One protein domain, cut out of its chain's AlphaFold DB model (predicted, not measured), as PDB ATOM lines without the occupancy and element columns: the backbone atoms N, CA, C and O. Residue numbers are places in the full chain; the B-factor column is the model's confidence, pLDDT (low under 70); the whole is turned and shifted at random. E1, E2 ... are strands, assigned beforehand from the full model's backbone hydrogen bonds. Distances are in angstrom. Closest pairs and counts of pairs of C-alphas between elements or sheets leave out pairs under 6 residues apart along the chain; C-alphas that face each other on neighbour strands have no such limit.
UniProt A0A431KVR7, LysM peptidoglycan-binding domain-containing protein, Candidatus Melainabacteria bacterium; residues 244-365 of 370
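Overview. This is residues 244 to 365 of the 370 residues of the protein "LysM peptidoglycan-binding domain-containing protein" of Candidatus Melainabacteria bacterium (UniProt A0A431KVR7). One twisted sheet makes the whole: E1, E2, E3 and E4 lie side by side as a wall that continues into E6, and beyond it E5 to E9 curl toward a half-barrel. E6 bends sharply, and its first part turns aside with E5, whose end at Thr 311 comes near Val 357 of E9. The printed part has 122 residues with nine named strands, E1 to E9 in chain order, and no named helix: all strand, antiparallel, branched at E6. It is compact, with a radius of gyration of the C-alphas of 15.2 A and spans of 42 by 35 by 21 A.

Arrangement. E6, residues 314 to 329, bends by 122 degrees at residue 320. On one side of it lie E4, residues 289 to 296, and E5, residues 305 to 311; on the other side lies E7, residues 334 to 341. Within hydrogen-bond range are N 294 and O 324, 2.8 A, N 307 and O 318, 2.8 A, and N 325 and O 338, 2.9 A. E3, residues 275 to 283, E2, residues 259 to 267, and E1, residues 244 to 253, form with E4 a meander, each strand the antiparallel neighbour of the one before; N 280 and O 293, N 263 and O 279, and N 249 and O 262 are each 2.8 A apart. E8, residues 346 to 351, and E9, residues 357 to 364, end a second meander from E5; N 337 and O 349, and N 348 and O 361, are each 2.8 A apart. Successive strands in either meander are hairpins. The closest C-alphas of E5 and E9, Thr 311 and Val 357, are 5.7 A apart.

Along the chain. E1 begins at C-alpha 244 (22.803, -6.709, -16.409) and is 27.8 A long; E3 is 25.8 A and E6 24.5 A. E9 ends at C-alpha 364 (44.258, 14.837, -23.722).

Size, cuts and confidence. The two C-alphas farthest apart, Val 272 and Arg 331, are 44.7 A apart. The printed part has no cut and no long link. Confidence is low, under 70, at residues 271 to 272 and 300.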
ATOM      1  N   ALA A 244      24.007  -6.322 -17.145       80.94
ATOM      2  CA  ALA A 244      22.803  -6.709 -16.409       80.94
ATOM      3  C   ALA A 244      21.644  -7.016 -17.368       80.94
ATOM      4  O   ALA A 244      21.001  -8.066 -17.280       80.94
ATOM      5  N   THR A 245      21.388  -6.107 -18.307       82.19
ATOM      6  CA  THR A 245      20.375  -6.277 -19.350       82.19
ATOM      7  C   THR A 245      20.877  -5.716 -20.668       82.19
ATOM      8  O   THR A 245      21.565  -4.696 -20.706       82.19
ATOM      9  N   ARG A 246      20.496  -6.376 -21.762       84.19
ATOM     10  CA  ARG A 246      20.713  -5.900 -23.124       84.19
ATOM     11  C   ARG A 246      19.469  -6.185 -23.940       84.19
ATOM     12  O   ARG A 246      19.052  -7.331 -24.066       84.19
ATOM     13  N   GLU A 247      18.930  -5.140 -24.534       84.50
ATOM     14  CA  GLU A 247      17.810  -5.205 -25.453       84.50
ATOM     15  C   GLU A 247      18.325  -4.774 -26.824       84.50
ATOM     16  O   GLU A 247      18.830  -3.663 -27.013       84.50
ATOM     17  N   ALA A 248      18.270  -5.697 -27.783       80.56
ATOM     18  CA  ALA A 248      18.533  -5.359 -29.171       80.56
ATOM     19  C   ALA A 248      17.321  -4.603 -29.722       80.56
ATOM     20  O   ALA A 248      16.203  -5.115 -29.723       80.56
ATOM     21  N   GLY A 249      17.557  -3.377 -30.176       77.94
ATOM     22  CA  GLY A 249      16.583  -2.594 -30.915       77.94
ATOM     23  C   GLY A 249      16.462  -3.061 -32.366       77.94
ATOM     24  O   GLY A 249      17.080  -4.036 -32.802       77.94
ATOM     25  N   LEU A 250      15.662  -2.330 -33.140       78.44
ATOM     26  CA  LEU A 250      15.491  -2.593 -34.566       78.44
ATOM     27  C   LEU A 250      16.828  -2.460 -35.308       78.44
ATOM     28  O   LEU A 250      17.582  -1.502 -35.106       78.44
ATOM     29  N   SER A 251      17.091  -3.429 -36.186       89.00
ATOM     30  CA  SER A 251      18.161  -3.336 -37.175       89.00
ATOM     31  C   SER A 251      17.614  -2.718 -38.457       89.00
ATOM     32  O   SER A 251      16.565  -3.132 -38.947       89.00
ATOM     33  N   GLN A 252      18.330  -1.744 -39.008       92.88
ATOM     34  CA  GLN A 252      17.990  -1.071 -40.257       92.88
ATOM     35  C   GLN A 252      19.067  -1.357 -41.301       92.88
ATOM     36  O   GLN A 252      20.247  -1.081 -41.081       92.88
ATOM     37  N   ARG A 253      18.658  -1.877 -42.460       92.25
ATOM     38  CA  ARG A 253      19.535  -1.994 -43.626       92.25
ATOM     39  C   ARG A 253      19.528  -0.672 -44.398       92.25
ATOM     40  O   ARG A 253      18.462  -0.146 -44.702       92.25
ATOM     41  N   LEU A 254      20.708  -0.135 -44.683       94.38
ATOM     42  CA  LEU A 254      20.914   1.081 -45.469       94.38
ATOM     43  C   LEU A 254      20.989   0.750 -46.967       94.38
ATOM     44  O   LEU A 254      21.279  -0.386 -47.346       94.38
ATOM     45  N   GLU A 255      20.798   1.755 -47.825       93.81
ATOM     46  CA  GLU A 255      20.853   1.604 -49.293       93.81
ATOM     47  C   GLU A 255      22.194   1.053 -49.792       93.81
ATOM     48  O   GLU A 255      22.240   0.257 -50.726       93.81
ATOM     49  N   ASN A 256      23.294   1.401 -49.120       91.00
ATOM     50  CA  ASN A 256      24.631   0.893 -49.437       91.00
ATOM     51  C   ASN A 256      24.870  -0.564 -48.975       91.00
ATOM     52  O   ASN A 256      26.003  -1.044 -49.003       91.00
ATOM     53  N   GLY A 257      23.830  -1.253 -48.493       93.50
ATOM     54  CA  GLY A 257      23.880  -2.631 -48.014       93.50
ATOM     55  C   GLY A 257      24.407  -2.804 -46.588       93.50
ATOM     56  O   GLY A 257      24.382  -3.928 -46.093       93.50
ATOM     57  N   SER A 258      24.845  -1.730 -45.926       94.69
ATOM     58  CA  SER A 258      25.260  -1.768 -44.519       94.69
ATOM     59  C   SER A 258      24.062  -2.002 -43.597       94.69
ATOM     60  O   SER A 258      22.945  -1.601 -43.917       94.69
ATOM     61  N   THR A 259      24.290  -2.593 -42.430       91.50
ATOM     62  CA  THR A 259      23.270  -2.780 -41.392       91.50
ATOM     63  C   THR A 259      23.641  -1.979 -40.154       91.50
ATOM     64  O   THR A 259      24.760  -2.101 -39.654       91.50
ATOM     65  N   VAL A 260      22.697  -1.185 -39.655       94.62
ATOM     66  CA  VAL A 260      22.792  -0.459 -38.387       94.62
ATOM     67  C   VAL A 260      21.919  -1.164 -37.359       94.62
ATOM     68  O   VAL A 260      20.718  -1.311 -37.569       94.62
ATOM     69  N   THR A 261      22.500  -1.567 -36.238       89.19
ATOM     70  CA  THR A 261      21.786  -2.165 -35.107       89.19
ATOM     71  C   THR A 261      21.939  -1.267 -33.890       89.19
ATOM     72  O   THR A 261      23.052  -0.874 -33.540       89.19
ATOM     73  N   ASN A 262      20.822  -0.943 -33.244       91.62
ATOM     74  CA  ASN A 262      20.806  -0.160 -32.013       91.62
ATOM     75  C   ASN A 262      20.594  -1.086 -30.810       91.62
ATOM     76  O   ASN A 262      19.922  -2.109 -30.920       91.62
ATOM     77  N   PHE A 263      21.141  -0.719 -29.660       90.81
ATOM     78  CA  PHE A 263      21.007  -1.453 -28.409       90.81
ATOM     79  C   PHE A 263      20.722  -0.487 -27.268       90.81
ATOM     80  O   PHE A 263      21.230   0.635 -27.242       90.81
ATOM     81  N   THR A 264      19.965  -0.960 -26.292       92.88
ATOM     82  CA  THR A 264      19.774  -0.305 -25.000       92.88
ATOM     83  C   THR A 264      20.034  -1.321 -23.901       92.88
ATOM     84  O   THR A 264      19.856  -2.524 -24.097       92.88
ATOM     85  N   GLY A 265      20.490  -0.874 -22.738       92.44
ATOM     86  CA  GLY A 265      20.756  -1.812 -21.659       92.44
ATOM     87  C   GLY A 265      21.229  -1.174 -20.371       92.44
ATOM     88  O   GLY A 265      21.169   0.045 -20.187       92.44
ATOM     89  N   LYS A 266      21.674  -2.045 -19.472       91.50
ATOM     90  CA  LYS A 266      22.189  -1.718 -18.146       91.50
ATOM     91  C   LYS A 266      23.440  -2.536 -17.861       91.50
ATOM     92  O   LYS A 266      23.478  -3.726 -18.180       91.50
ATOM     93  N   LEU A 267      24.428  -1.908 -17.241       89.56
ATOM     94  CA  LEU A 267      25.617  -2.556 -16.716       89.56
ATOM     95  C   LEU A 267      25.464  -2.817 -15.218       89.56
ATOM     96  O   LEU A 267      25.019  -1.941 -14.484       89.56
ATOM     97  N   ASN A 268      25.864  -4.003 -14.777       86.12
ATOM     98  CA  ASN A 268      26.043  -4.333 -13.375       86.12
ATOM     99  C   ASN A 268      27.423  -3.833 -12.931       86.12
ATOM    100  O   ASN A 268      28.436  -4.483 -13.191       86.12
ATOM    101  N   ASP A 269      27.460  -2.673 -12.289       75.94
ATOM    102  CA  ASP A 269      28.682  -2.049 -11.769       75.94
ATOM    103  C   ASP A 269      28.862  -2.262 -10.254       75.94
ATOM    104  O   ASP A 269      29.775  -1.705  -9.646       75.94
ATOM    105  N   GLY A 270      28.019  -3.101  -9.636       72.12
ATOM    106  CA  GLY A 270      28.080  -3.417  -8.208       72.12
ATOM    107  C   GLY A 270      27.547  -2.314  -7.289       72.12
ATOM    108  O   GLY A 270      27.563  -2.490  -6.068       72.12
ATOM    109  N   TRP A 271      27.047  -1.205  -7.838       66.94
ATOM    110  CA  TRP A 271      26.375  -0.163  -7.069       66.94
ATOM    111  C   TRP A 271      24.870  -0.427  -6.977       66.94
ATOM    112  O   TRP A 271      24.294  -1.224  -7.710       66.94
ATOM    113  N   VAL A 272      24.189   0.279  -6.067       68.31
ATOM    114  CA  VAL A 272      22.725   0.178  -5.881       68.31
ATOM    115  C   VAL A 272      21.951   0.535  -7.168       68.31
ATOM    116  O   VAL A 272      20.756   0.258  -7.274       68.31
ATOM    117  N   ARG A 273      22.606   1.165  -8.154       73.56
ATOM    118  CA  ARG A 273      22.012   1.555  -9.433       73.56
ATOM    119  C   ARG A 273      22.919   1.171 -10.595       73.56
ATOM    120  O   ARG A 273      23.984   1.748 -10.733       73.56
ATOM    121  N   ASP A 274      22.405   0.308 -11.463       86.00
ATOM    122  CA  ASP A 274      23.046  -0.061 -12.722       86.00
ATOM    123  C   ASP A 274      23.270   1.149 -13.651       86.00
ATOM    124  O   ASP A 274      22.340   1.934 -13.907       86.00
ATOM    125  N   THR A 275      24.456   1.243 -14.256       90.19
ATOM    126  CA  THR A 275      24.750   2.228 -15.308       90.19
ATOM    127  C   THR A 275      24.015   1.876 -16.604       90.19
ATOM    128  O   THR A 275      24.256   0.845 -17.233       90.19
ATOM    129  N   ARG A 276      23.095   2.742 -17.039       92.94
ATOM    130  CA  ARG A 276      22.368   2.579 -18.308       92.94
ATOM    131  C   ARG A 276      23.261   2.914 -19.492       92.94
ATOM    132  O   ARG A 276      24.146   3.760 -19.389       92.94
ATOM    133  N   TYR A 277      22.997   2.298 -20.637       94.50
ATOM    134  CA  TYR A 277      23.701   2.631 -21.867       94.50
ATOM    135  C   TYR A 277      22.803   2.556 -23.100       94.50
ATOM    136  O   TYR A 277      21.795   1.843 -23.140       94.50
ATOM    137  N   THR A 278      23.225   3.278 -24.134       95.25
ATOM    138  CA  THR A 278      22.765   3.105 -25.513       95.25
ATOM    139  C   THR A 278      23.963   2.745 -26.374       95.25
ATOM    140  O   THR A 278      25.070   3.228 -26.139       95.25
ATOM    141  N   ALA A 279      23.771   1.887 -27.367       95.38
ATOM    142  CA  ALA A 279      24.821   1.568 -28.314       95.38
ATOM    143  C   ALA A 279      24.283   1.493 -29.738       95.38
ATOM    144  O   ALA A 279      23.118   1.181 -29.971       95.38
ATOM    145  N   GLN A 280      25.154   1.756 -30.698       95.19
ATOM    146  CA  GLN A 280      24.887   1.616 -32.118       95.19
ATOM    147  C   GLN A 280      26.067   0.906 -32.765       95.19
ATOM    148  O   GLN A 280      27.221   1.245 -32.506       95.19
ATOM    149  N   GLN A 281      25.779  -0.062 -33.625       95.31
ATOM    150  CA  GLN A 281      26.771  -0.793 -34.398       95.31
ATOM    151  C   GLN A 281      26.392  -0.760 -35.873       95.31
ATOM    152  O   GLN A 281      25.287  -1.147 -36.240       95.31
ATOM    153  N   THR A 282      27.328  -0.345 -36.718       94.69
ATOM    154  CA  THR A 282      27.201  -0.366 -38.172       94.69
ATOM    155  C   THR A 282      28.143  -1.410 -38.745       94.69
ATOM    156  O   THR A 282      29.355  -1.363 -38.517       94.69
ATOM    157  N   THR A 283      27.594  -2.330 -39.529       93.38
ATOM    158  CA  THR A 283      28.342  -3.330 -40.296       93.38
ATOM    159  C   THR A 283      28.162  -3.084 -41.786       93.38
ATOM    160  O   THR A 283      27.086  -2.669 -42.201       93.38
ATOM    161  N   ASP A 284      29.200  -3.290 -42.597       93.44
ATOM    162  CA  ASP A 284      29.072  -3.201 -44.056       93.44
ATOM    163  C   ASP A 284      28.334  -4.423 -44.633       93.44
ATOM    164  O   ASP A 284      27.986  -5.363 -43.917       93.44
ATOM    165  N   ALA A 285      28.108  -4.434 -45.949       88.94
ATOM    166  CA  ALA A 285      27.428  -5.531 -46.641       88.94
ATOM    167  C   ALA A 285      28.124  -6.903 -46.493       88.94
ATOM    168  O   ALA A 285      27.497  -7.930 -46.738       88.94
ATOM    169  N   SER A 286      29.403  -6.934 -46.095       88.00
ATOM    170  CA  SER A 286      30.144  -8.171 -45.806       88.00
ATOM    171  C   SER A 286      30.027  -8.623 -44.345       88.00
ATOM    172  O   SER A 286      30.620  -9.631 -43.963       88.00
ATOM    173  N   GLY A 287      29.285  -7.882 -43.518       85.69
ATOM    174  CA  GLY A 287      29.153  -8.123 -42.082       85.69
ATOM    175  C   GLY A 287      30.326  -7.596 -41.251       85.69
ATOM    176  O   GLY A 287      30.380  -7.837 -40.047       85.69
ATOM    177  N   ARG A 288      31.273  -6.863 -41.848       89.69
ATOM    178  CA  ARG A 288      32.416  -6.299 -41.119       89.69
ATOM    179  C   ARG A 288      31.989  -5.053 -40.352       89.69
ATOM    180  O   ARG A 288      31.331  -4.182 -40.912       89.69
ATOM    181  N   LEU A 289      32.433  -4.922 -39.100       92.25
ATOM    182  CA  LEU A 289      32.252  -3.697 -38.316       92.25
ATOM    183  C   LEU A 289      32.889  -2.502 -39.035       92.25
ATOM    184  O   LEU A 289      34.083  -2.526 -39.332       92.25
ATOM    185  N   VAL A 290      32.090  -1.463 -39.267       95.62
ATOM    186  CA  VAL A 290      32.519  -0.173 -39.822       95.62
ATOM    187  C   VAL A 290      32.606   0.869 -38.721       95.62
ATOM    188  O   VAL A 290      33.582   1.612 -38.655       95.62
ATOM    189  N   ARG A 291      31.594   0.918 -37.853       96.25
ATOM    190  CA  ARG A 291      31.515   1.875 -36.754       96.25
ATOM    191  C   ARG A 291      30.763   1.268 -35.584       96.25
ATOM    192  O   ARG A 291      29.769   0.578 -35.793       96.25
ATOM    193  N   SER A 292      31.183   1.570 -34.368       96.00
ATOM    194  CA  SER A 292      30.351   1.377 -33.186       96.00
ATOM    195  C   SER A 292      30.463   2.559 -32.244       96.00
ATOM    196  O   SER A 292      31.532   3.146 -32.107       96.00
ATOM    197  N   VAL A 293      29.363   2.885 -31.579       96.75
ATOM    198  CA  VAL A 293      29.303   3.914 -30.544       96.75
ATOM    199  C   VAL A 293      28.567   3.340 -29.350       96.75
ATOM    200  O   VAL A 293      27.487   2.785 -29.519       96.75
ATOM    201  N   VAL A 294      29.128   3.494 -28.157       96.00
ATOM    202  CA  VAL A 294      28.454   3.217 -26.886       96.00
ATOM    203  C   VAL A 294      28.443   4.495 -26.083       96.00
ATOM    204  O   VAL A 294      29.497   5.095 -25.897       96.00
ATOM    205  N   ASN A 295      27.269   4.900 -25.616       96.69
ATOM    206  CA  ASN A 295      27.092   6.014 -24.698       96.69
ATOM    207  C   ASN A 295      26.594   5.457 -23.368       96.69
ATOM    208  O   ASN A 295      25.520   4.849 -23.318       96.69
ATOM    209  N   TYR A 296      27.362   5.678 -22.311       95.25
ATOM    210  CA  TYR A 296      26.969   5.372 -20.943       95.25
ATOM    211  C   TYR A 296      26.266   6.595 -20.364       95.25
ATOM    212  O   TYR A 296      26.743   7.722 -20.508       95.25
ATOM    213  N   GLU A 297      25.097   6.386 -19.766       93.00
ATOM    214  CA  GLU A 297      24.317   7.463 -19.175       93.00
ATOM    215  C   GLU A 297      25.072   8.046 -17.981       93.00
ATOM    216  O   GLU A 297      25.548   7.323 -17.110       93.00
ATOM    217  N   THR A 298      25.157   9.371 -17.944       87.38
ATOM    218  CA  THR A 298      25.803  10.118 -16.870       87.38
ATOM    219  C   THR A 298      24.717  10.910 -16.166       87.38
ATOM    220  O   THR A 298      24.079  11.769 -16.778       87.38
ATOM    221  N   ASN A 299      24.454  10.608 -14.903       82.44
ATOM    222  CA  ASN A 299      23.445  11.306 -14.116       82.44
ATOM    223  C   ASN A 299      23.951  11.511 -12.685       82.44
ATOM    224  O   ASN A 299      25.057  11.109 -12.346       82.44
ATOM    225  N   PHE A 300      23.145  12.133 -11.824       68.50
ATOM    226  CA  PHE A 300      23.561  12.466 -10.454       68.50
ATOM    227  C   PHE A 300      24.006  11.248  -9.617       68.50
ATOM    228  O   PHE A 300      24.635  11.416  -8.578       68.50
ATOM    229  N   ALA A 301      23.658  10.029 -10.040       70.19
ATOM    230  CA  ALA A 301      23.999   8.789  -9.354       70.19
ATOM    231  C   ALA A 301      25.025   7.915 -10.100       70.19
ATOM    232  O   ALA A 301      25.450   6.912  -9.537       70.19
ATOM    233  N   SER A 302      25.407   8.257 -11.335       75.75
ATOM    234  CA  SER A 302      26.407   7.521 -12.115       75.75
ATOM    235  C   SER A 302      27.285   8.494 -12.891       75.75
ATOM    236  O   SER A 302      26.809   9.260 -13.733       75.75
ATOM    237  N   ASN A 303      28.590   8.415 -12.643       85.44
ATOM    238  CA  ASN A 303      29.597   9.165 -13.381       85.44
ATOM    239  C   ASN A 303      30.012   8.434 -14.671       85.44
ATOM    240  O   ASN A 303      31.113   8.661 -15.162       85.44
ATOM    241  N   GLY A 304      29.158   7.591 -15.257       90.06
ATOM    242  CA  GLY A 304      29.501   6.743 -16.400       90.06
ATOM    243  C   GLY A 304      30.049   5.380 -15.969       90.06
ATOM    244  O   GLY A 304      29.955   5.001 -14.806       90.06
ATOM    245  N   ALA A 305      30.598   4.626 -16.921       91.81
ATOM    246  CA  ALA A 305      31.098   3.277 -16.683       91.81
ATOM    247  C   ALA A 305      32.588   3.273 -16.316       91.81
ATOM    248  O   ALA A 305      33.397   3.937 -16.963       91.81
ATOM    249  N   ASP A 306      32.971   2.455 -15.343       92.81
ATOM    250  CA  ASP A 306      34.377   2.130 -15.111       92.81
ATOM    251  C   ASP A 306      34.766   0.947 -16.002       92.81
ATOM    252  O   ASP A 306      34.183  -0.136 -15.925       92.81
ATOM    253  N   LEU A 307      35.749   1.156 -16.875       93.19
ATOM    254  CA  LEU A 307      36.238   0.149 -17.809       93.19
ATOM    255  C   LEU A 307      37.661  -0.261 -17.448       93.19
ATOM    256  O   LEU A 307      38.469   0.550 -17.016       93.19
ATOM    257  N   THR A 308      38.003  -1.517 -17.703       94.38
ATOM    258  CA  THR A 308      39.401  -1.956 -17.751       94.38
ATOM    259  C   THR A 308      39.693  -2.386 -19.176       94.38
ATOM    260  O   THR A 308      39.019  -3.271 -19.689       94.38
ATOM    261  N   ILE A 309      40.659  -1.754 -19.840       94.12
ATOM    262  CA  ILE A 309      41.027  -2.063 -21.224       94.12
ATOM    263  C   ILE A 309      42.316  -2.867 -21.239       94.12
ATOM    264  O   ILE A 309      43.326  -2.438 -20.688       94.12
ATOM    265  N   ARG A 310      42.312  -4.019 -21.909       91.62
ATOM    266  CA  ARG A 310      43.545  -4.786 -22.097       91.62
ATOM    267  C   ARG A 310      44.420  -4.152 -23.168       91.62
ATOM    268  O   ARG A 310      43.979  -3.965 -24.298       91.62
ATOM    269  N   THR A 311      45.676  -3.886 -22.835       94.88
ATOM    270  CA  THR A 311      46.658  -3.293 -23.751       94.88
ATOM    271  C   THR A 311      47.938  -4.135 -23.800       94.88
ATOM    272  O   THR A 311      48.132  -4.998 -22.939       94.88
ATOM    273  N   PRO A 312      48.851  -3.897 -24.762       92.50
ATOM    274  CA  PRO A 312      50.147  -4.578 -24.803       92.50
ATOM    275  C   PRO A 312      51.004  -4.402 -23.545       92.50
ATOM    276  O   PRO A 312      51.848  -5.246 -23.265       92.50
ATOM    277  N   THR A 313      50.806  -3.314 -22.796       95.12
ATOM    278  CA  THR A 313      51.565  -3.004 -21.574       95.12
ATOM    279  C   THR A 313      50.858  -3.463 -20.298       95.12
ATOM    280  O   THR A 313      51.376  -3.242 -19.206       95.12
ATOM    281  N   GLY A 314      49.695  -4.109 -20.418       93.94
ATOM    282  CA  GLY A 314      48.881  -4.577 -19.299       93.94
ATOM    283  C   GLY A 314      47.450  -4.044 -19.334       93.94
ATOM    284  O   GLY A 314      47.040  -3.340 -20.261       93.94
ATOM    285  N   ASP A 315      46.676  -4.406 -18.319       95.50
ATOM    286  CA  ASP A 315      45.299  -3.951 -18.162       95.50
ATOM    287  C   ASP A 315      45.288  -2.495 -17.642       95.50
ATOM    288  O   ASP A 315      45.952  -2.166 -16.660       95.50
ATOM    289  N   GLN A 316      44.563  -1.610 -18.330       96.75
ATOM    290  CA  GLN A 316      44.502  -0.171 -18.067       96.75
ATOM    291  C   GLN A 316      43.105   0.214 -17.556       96.75
ATOM    292  O   GLN A 316      42.143   0.143 -18.330       96.75
ATOM    293  N   PRO A 317      42.951   0.614 -16.281       96.31
ATOM    294  CA  PRO A 317      41.673   1.079 -15.764       96.31
ATOM    295  C   PRO A 317      41.362   2.494 -16.270       96.31
ATOM    296  O   PRO A 317      42.201   3.391 -16.224       96.31
ATOM    297  N   ILE A 318      40.127   2.707 -16.711       95.38
ATOM    298  CA  ILE A 318      39.586   3.986 -17.158       95.38
ATOM    299  C   ILE A 318      38.299   4.230 -16.388       95.38
ATOM    300  O   ILE A 318      37.342   3.471 -16.512       95.38
ATOM    301  N   ARG A 319      38.276   5.300 -15.599       94.56
ATOM    302  CA  ARG A 319      37.100   5.662 -14.812       94.56
ATOM    303  C   ARG A 319      36.194   6.622 -15.554       94.56
ATOM    304  O   ARG A 319      36.663   7.402 -16.386       94.56
ATOM    305  N   GLU A 320      34.923   6.596 -15.179       93.94
ATOM    306  CA  GLU A 320      33.929   7.581 -15.609       93.94
ATOM    307  C   GLU A 320      33.780   7.678 -17.137       93.94
ATOM    308  O   GLU A 320      33.645   8.767 -17.706       93.94
ATOM    309  N   VAL A 321      33.865   6.542 -17.833       95.31
ATOM    310  CA  VAL A 321      33.708   6.476 -19.286       95.31
ATOM    311  C   VAL A 321      32.273   6.830 -19.645       95.31
ATOM    312  O   VAL A 321      31.328   6.157 -19.240       95.31
ATOM    313  N   ARG A 322      32.112   7.873 -20.458       96.31
ATOM    314  CA  ARG A 322      30.807   8.313 -20.969       96.31
ATOM    315  C   ARG A 322      30.544   7.835 -22.386       96.31
ATOM    316  O   ARG A 322      29.397   7.626 -22.761       96.31
ATOM    317  N   GLN A 323      31.597   7.667 -23.185       96.62
ATOM    318  CA  GLN A 323      31.454   7.282 -24.580       96.62
ATOM    319  C   GLN A 323      32.652   6.480 -25.072       96.62
ATOM    320  O   GLN A 323      33.801   6.842 -24.812       96.62
ATOM    321  N   VAL A 324      32.376   5.436 -25.847       97.25
ATOM    322  CA  VAL A 324      33.374   4.707 -26.631       97.25
ATOM    323  C   VAL A 324      32.937   4.710 -28.084       97.25
ATOM    324  O   VAL A 324      31.852   4.231 -28.409       97.25
ATOM    325  N   GLU A 325      33.776   5.239 -28.963       97.44
ATOM    326  CA  GLU A 325      33.546   5.245 -30.403       97.44
ATOM    327  C   GLU A 325      34.683   4.524 -31.118       97.44
ATOM    328  O   GLU A 325      35.846   4.877 -30.957       97.44
ATOM    329  N   THR A 326      34.340   3.545 -31.945       97.00
ATOM    330  CA  THR A 326      35.280   2.752 -32.735       97.00
ATOM    331  C   THR A 326      34.945   2.913 -34.207       97.00
ATOM    332  O   THR A 326      33.797   2.716 -34.600       97.00
ATOM    333  N   ASN A 327      35.945   3.217 -35.030       97.38
ATOM    334  CA  ASN A 327      35.807   3.364 -36.476       97.38
ATOM    335  C   ASN A 327      36.807   2.466 -37.209       97.38
ATOM    336  O   ASN A 327      37.983   2.410 -36.857       97.38
ATOM    337  N   PHE A 328      36.358   1.778 -38.257       96.38
ATOM    338  CA  PHE A 328      37.246   1.054 -39.157       96.38
ATOM    339  C   PHE A 328      37.939   2.024 -40.114       96.38
ATOM    340  O   PHE A 328      37.303   2.719 -40.908       96.38
ATOM    341  N   ASN A 329      39.263   2.023 -40.090       96.56
ATOM    342  CA  ASN A 329      40.087   2.821 -40.973       96.56
ATOM    343  C   ASN A 329      40.451   2.009 -42.215       96.56
ATOM    344  O   ASN A 329      41.342   1.158 -42.197       96.56
ATOM    345  N   ALA A 330      39.766   2.284 -43.325       92.62
ATOM    346  CA  ALA A 330      39.960   1.547 -44.571       92.62
ATOM    347  C   ALA A 330      41.388   1.660 -45.139       92.62
ATOM    348  O   ALA A 330      41.831   0.745 -45.830       92.62
ATOM    349  N   ARG A 331      42.119   2.743 -44.828       92.31
ATOM    350  CA  ARG A 331      43.494   2.954 -45.313       92.31
ATOM    351  C   ARG A 331      44.489   2.054 -44.592       92.31
ATOM    352  O   ARG A 331      45.356   1.471 -45.228       92.31
ATOM    353  N   THR A 332      44.365   1.942 -43.273       95.94
ATOM    354  CA  THR A 332      45.277   1.133 -42.447       95.94
ATOM    355  C   THR A 332      44.785  -0.301 -42.268       95.94
ATOM    356  O   THR A 332      45.545  -1.182 -41.871       95.94
ATOM    357  N   GLY A 333      43.503  -0.549 -42.541       93.25
ATOM    358  CA  GLY A 333      42.839  -1.811 -42.262       93.25
ATOM    359  C   GLY A 333      42.692  -2.106 -40.770       93.25
ATOM    360  O   GLY A 333      42.506  -3.275 -40.442       93.25
ATOM    361  N   ARG A 334      42.811  -1.099 -39.900       96.25
ATOM    362  CA  ARG A 334      42.740  -1.205 -38.434       96.25
ATOM    363  C   ARG A 334      41.485  -0.517 -37.904       96.25
ATOM    364  O   ARG A 334      40.763   0.134 -38.656       96.25
ATOM    365  N   TYR A 335      41.239  -0.668 -36.614       96.81
ATOM    366  CA  TYR A 335      40.174   0.022 -35.904       96.81
ATOM    367  C   TYR A 335      40.757   1.106 -35.005       96.81
ATOM    368  O   TYR A 335      41.631   0.814 -34.189       96.81
ATOM    369  N   ASP A 336      40.248   2.323 -35.146       97.69
ATOM    370  CA  ASP A 336      40.600   3.470 -34.321       97.69
ATOM    371  C   ASP A 336      39.482   3.677 -33.288       97.69
ATOM    372  O   ASP A 336      38.344   3.988 -33.649       97.69
ATOM    373  N   THR A 337      39.796   3.482 -32.008       97.62
ATOM    374  CA  THR A 337      38.859   3.647 -30.890       97.62
ATOM    375  C   THR A 337      39.203   4.895 -30.089       97.62
ATOM    376  O   THR A 337      40.353   5.098 -29.712       97.62
ATOM    377  N   THR A 338      38.200   5.719 -29.794       97.69
ATOM    378  CA  THR A 338      38.278   6.870 -28.892       97.69
ATOM    379  C   THR A 338      37.390   6.618 -27.679       97.69
ATOM    380  O   THR A 338      36.208   6.316 -27.824       97.69
ATOM    381  N   ILE A 339      37.958   6.754 -26.483       97.38
ATOM    382  CA  ILE A 339      37.264   6.587 -25.202       97.38
ATOM    383  C   ILE A 339      37.246   7.948 -24.515       97.38
ATOM    384  O   ILE A 339      38.303   8.495 -24.203       97.38
ATOM    385  N   SER A 340      36.054   8.495 -24.298       96.19
ATOM    386  CA  SER A 340      35.850   9.775 -23.619       96.19
ATOM    387  C   SER A 340      35.309   9.542 -22.217       96.19
ATOM    388  O   SER A 340      34.355   8.781 -22.039       96.19
ATOM    389  N   THR A 341      35.871  10.240 -21.237       95.75
ATOM    390  CA  THR A 341      35.408  10.227 -19.843       95.75
ATOM    391  C   THR A 341      34.640  11.506 -19.495       95.75
ATOM    392  O   THR A 341      34.647  12.481 -20.257       95.75
ATOM    393  N   ASN A 342      33.963  11.520 -18.345       92.81
ATOM    394  CA  ASN A 342      33.248  12.700 -17.847       92.81
ATOM    395  C   ASN A 342      34.157  13.841 -17.414       92.81
ATOM    396  O   ASN A 342      33.822  15.002 -17.628       92.81
ATOM    397  N   ASN A 343      35.343  13.529 -16.895       91.81
ATOM    398  CA  ASN A 343      36.339  14.542 -16.556       91.81
ATOM    399  C   ASN A 343      37.049  15.153 -17.787       91.81
ATOM    400  O   ASN A 343      38.033  15.870 -17.631       91.81
ATOM    401  N   GLY A 344      36.591  14.850 -19.009       92.75
ATOM    402  CA  GLY A 344      37.137  15.372 -20.263       92.75
ATOM    403  C   GLY A 344      38.423  14.692 -20.740       92.75
ATOM    404  O   GLY A 344      38.965  15.077 -21.777       92.75
ATOM    405  N   THR A 345      38.909  13.673 -20.028       95.31
ATOM    406  CA  THR A 345      40.047  12.870 -20.483       95.31
ATOM    407  C   THR A 345      39.657  12.030 -21.697       95.31
ATOM    408  O   THR A 345      38.561  11.473 -21.776       95.31
ATOM    409  N   THR A 346      40.567  11.941 -22.665       96.44
ATOM    410  CA  THR A 346      40.380  11.119 -23.865       96.44
ATOM    411  C   THR A 346      41.516  10.122 -24.017       96.44
ATOM    412  O   THR A 346      42.688  10.501 -23.974       96.44
ATOM    413  N   TYR A 347      41.160   8.865 -24.270       97.38
ATOM    414  CA  TYR A 347      42.091   7.801 -24.635       97.38
ATOM    415  C   TYR A 347      41.870   7.390 -26.086       97.38
ATOM    416  O   TYR A 347      40.745   7.433 -26.592       97.38
ATOM    417  N   ARG A 348      42.940   6.967 -26.754       97.62
ATOM    418  CA  ARG A 348      42.895   6.356 -28.079       97.62
ATOM    419  C   ARG A 348      43.490   4.966 -28.042       97.62
ATOM    420  O   ARG A 348      44.534   4.753 -27.434       97.62
ATOM    421  N   ALA A 349      42.841   4.045 -28.739       97.69
ATOM    422  CA  ALA A 349      43.353   2.710 -28.981       97.69
ATOM    423  C   ALA A 349      43.347   2.417 -30.480       97.69
ATOM    424  O   ALA A 349      42.395   2.765 -31.177       97.69
ATOM    425  N   VAL A 350      44.383   1.740 -30.968       97.31
ATOM    426  CA  VAL A 350      44.398   1.175 -32.320       97.31
ATOM    427  C   VAL A 350      44.350  -0.333 -32.190       97.31
ATOM    428  O   VAL A 350      45.211  -0.919 -31.539       97.31
ATOM    429  N   THR A 351      43.376  -0.970 -32.829       96.62
ATOM    430  CA  THR A 351      43.180  -2.421 -32.760       96.62
ATOM    431  C   THR A 351      43.337  -3.058 -34.139       96.62
ATOM    432  O   THR A 351      42.860  -2.536 -35.151       96.62
ATOM    433  N   GLY A 352      44.036  -4.189 -34.197       93.44
ATOM    434  CA  GLY A 352      44.161  -5.015 -35.392       93.44
ATOM    435  C   GLY A 352      42.833  -5.658 -35.806       93.44
ATOM    436  O   GLY A 352      41.848  -5.655 -35.068       93.44
ATOM    437  N   ARG A 353      42.799  -6.250 -37.006       89.69
ATOM    438  CA  ARG A 353      41.615  -6.986 -37.500       89.69
ATOM    439  C   ARG A 353      41.332  -8.274 -36.730       89.69
ATOM    440  O   ARG A 353      40.238  -8.815 -36.828       89.69
ATOM    441  N   ASP A 354      42.338  -8.786 -36.038       86.69
ATOM    442  CA  ASP A 354      42.270  -9.941 -35.149       86.69
ATOM    443  C   ASP A 354      41.715  -9.587 -33.760       86.69
ATOM    444  O   ASP A 354      41.455 -10.483 -32.962       86.69
ATOM    445  N   GLY A 355      41.498  -8.299 -33.480       89.50
ATOM    446  CA  GLY A 355      41.082  -7.805 -32.175       89.50
ATOM    447  C   GLY A 355      42.245  -7.480 -31.240       89.50
ATOM    448  O   GLY A 355      41.999  -6.993 -30.145       89.50
ATOM    449  N   ARG A 356      43.511  -7.673 -31.624       90.50
ATOM    450  CA  ARG A 356      44.632  -7.331 -30.736       90.50
ATOM    451  C   ARG A 356      44.864  -5.828 -30.688       90.50
ATOM    452  O   ARG A 356      44.981  -5.179 -31.728       90.50
ATOM    453  N   VAL A 357      44.960  -5.270 -29.483       95.56
ATOM    454  CA  VAL A 357      45.304  -3.856 -29.286       95.56
ATOM    455  C   VAL A 357      46.769  -3.655 -29.666       95.56
ATOM    456  O   VAL A 357      47.647  -4.324 -29.136       95.56
ATOM    457  N   ILE A 358      47.024  -2.757 -30.612       96.06
ATOM    458  CA  ILE A 358      48.352  -2.424 -31.144       96.06
ATOM    459  C   ILE A 358      48.950  -1.258 -30.360       96.06
ATOM    460  O   ILE A 358      50.127  -1.282 -30.012       96.06
ATOM    461  N   SER A 359      48.139  -0.240 -30.077       97.25
ATOM    462  CA  SER A 359      48.530   0.905 -29.259       97.25
ATOM    463  C   SER A 359      47.367   1.365 -28.391       97.25
ATOM    464  O   SER A 359      46.202   1.179 -28.747       97.25
ATOM    465  N   PHE A 360      47.703   1.954 -27.249       97.38
ATOM    466  CA  PHE A 360      46.767   2.574 -26.325       97.38
ATOM    467  C   PHE A 360      47.457   3.770 -25.666       97.38
ATOM    468  O   PHE A 360      48.538   3.613 -25.102       97.38
ATOM    469  N   GLU A 361      46.864   4.955 -25.756       97.06
ATOM    470  CA  GLU A 361      47.445   6.190 -25.227       97.06
ATOM    471  C   GLU A 361      46.373   7.148 -24.699       97.06
ATOM    472  O   GLU A 361      45.245   7.185 -25.191       97.06
ATOM    473  N   GLN A 362      46.737   7.959 -23.709       96.38
ATOM    474  CA  GLN A 362      45.939   9.100 -23.270       96.38
ATOM    475  C   GLN A 362      46.335  10.324 -24.108       96.38
ATOM    476  O   GLN A 362      47.497  10.715 -24.118       96.38
ATOM    477  N   VAL A 363      45.381  10.930 -24.816       92.75
ATOM    478  CA  VAL A 363      45.659  11.971 -25.830       92.75
ATOM    479  C   VAL A 363      45.456  13.382 -25.290       92.75
ATOM    480  O   VAL A 363      46.138  14.316 -25.704       92.75
ATOM    481  N   ALA A 364      44.520  13.556 -24.360       79.25
ATOM    482  CA  ALA A 364      44.258  14.837 -23.722       79.25
ATOM    483  C   ALA A 364      43.781  14.612 -22.286       79.25
ATOM    484  O   ALA A 364      42.843  13.848 -22.061       79.25
ATOM    485  N   ALA A 365      44.414  15.291 -21.328       71.50
ATOM    486  CA  ALA A 365      43.816  15.559 -20.027       71.50
ATOM    487  C   ALA A 365      43.061  16.886 -20.138       71.50
ATOM    488  O   ALA A 365      43.587  17.840 -20.724       71.50
TER     489      ALA A 365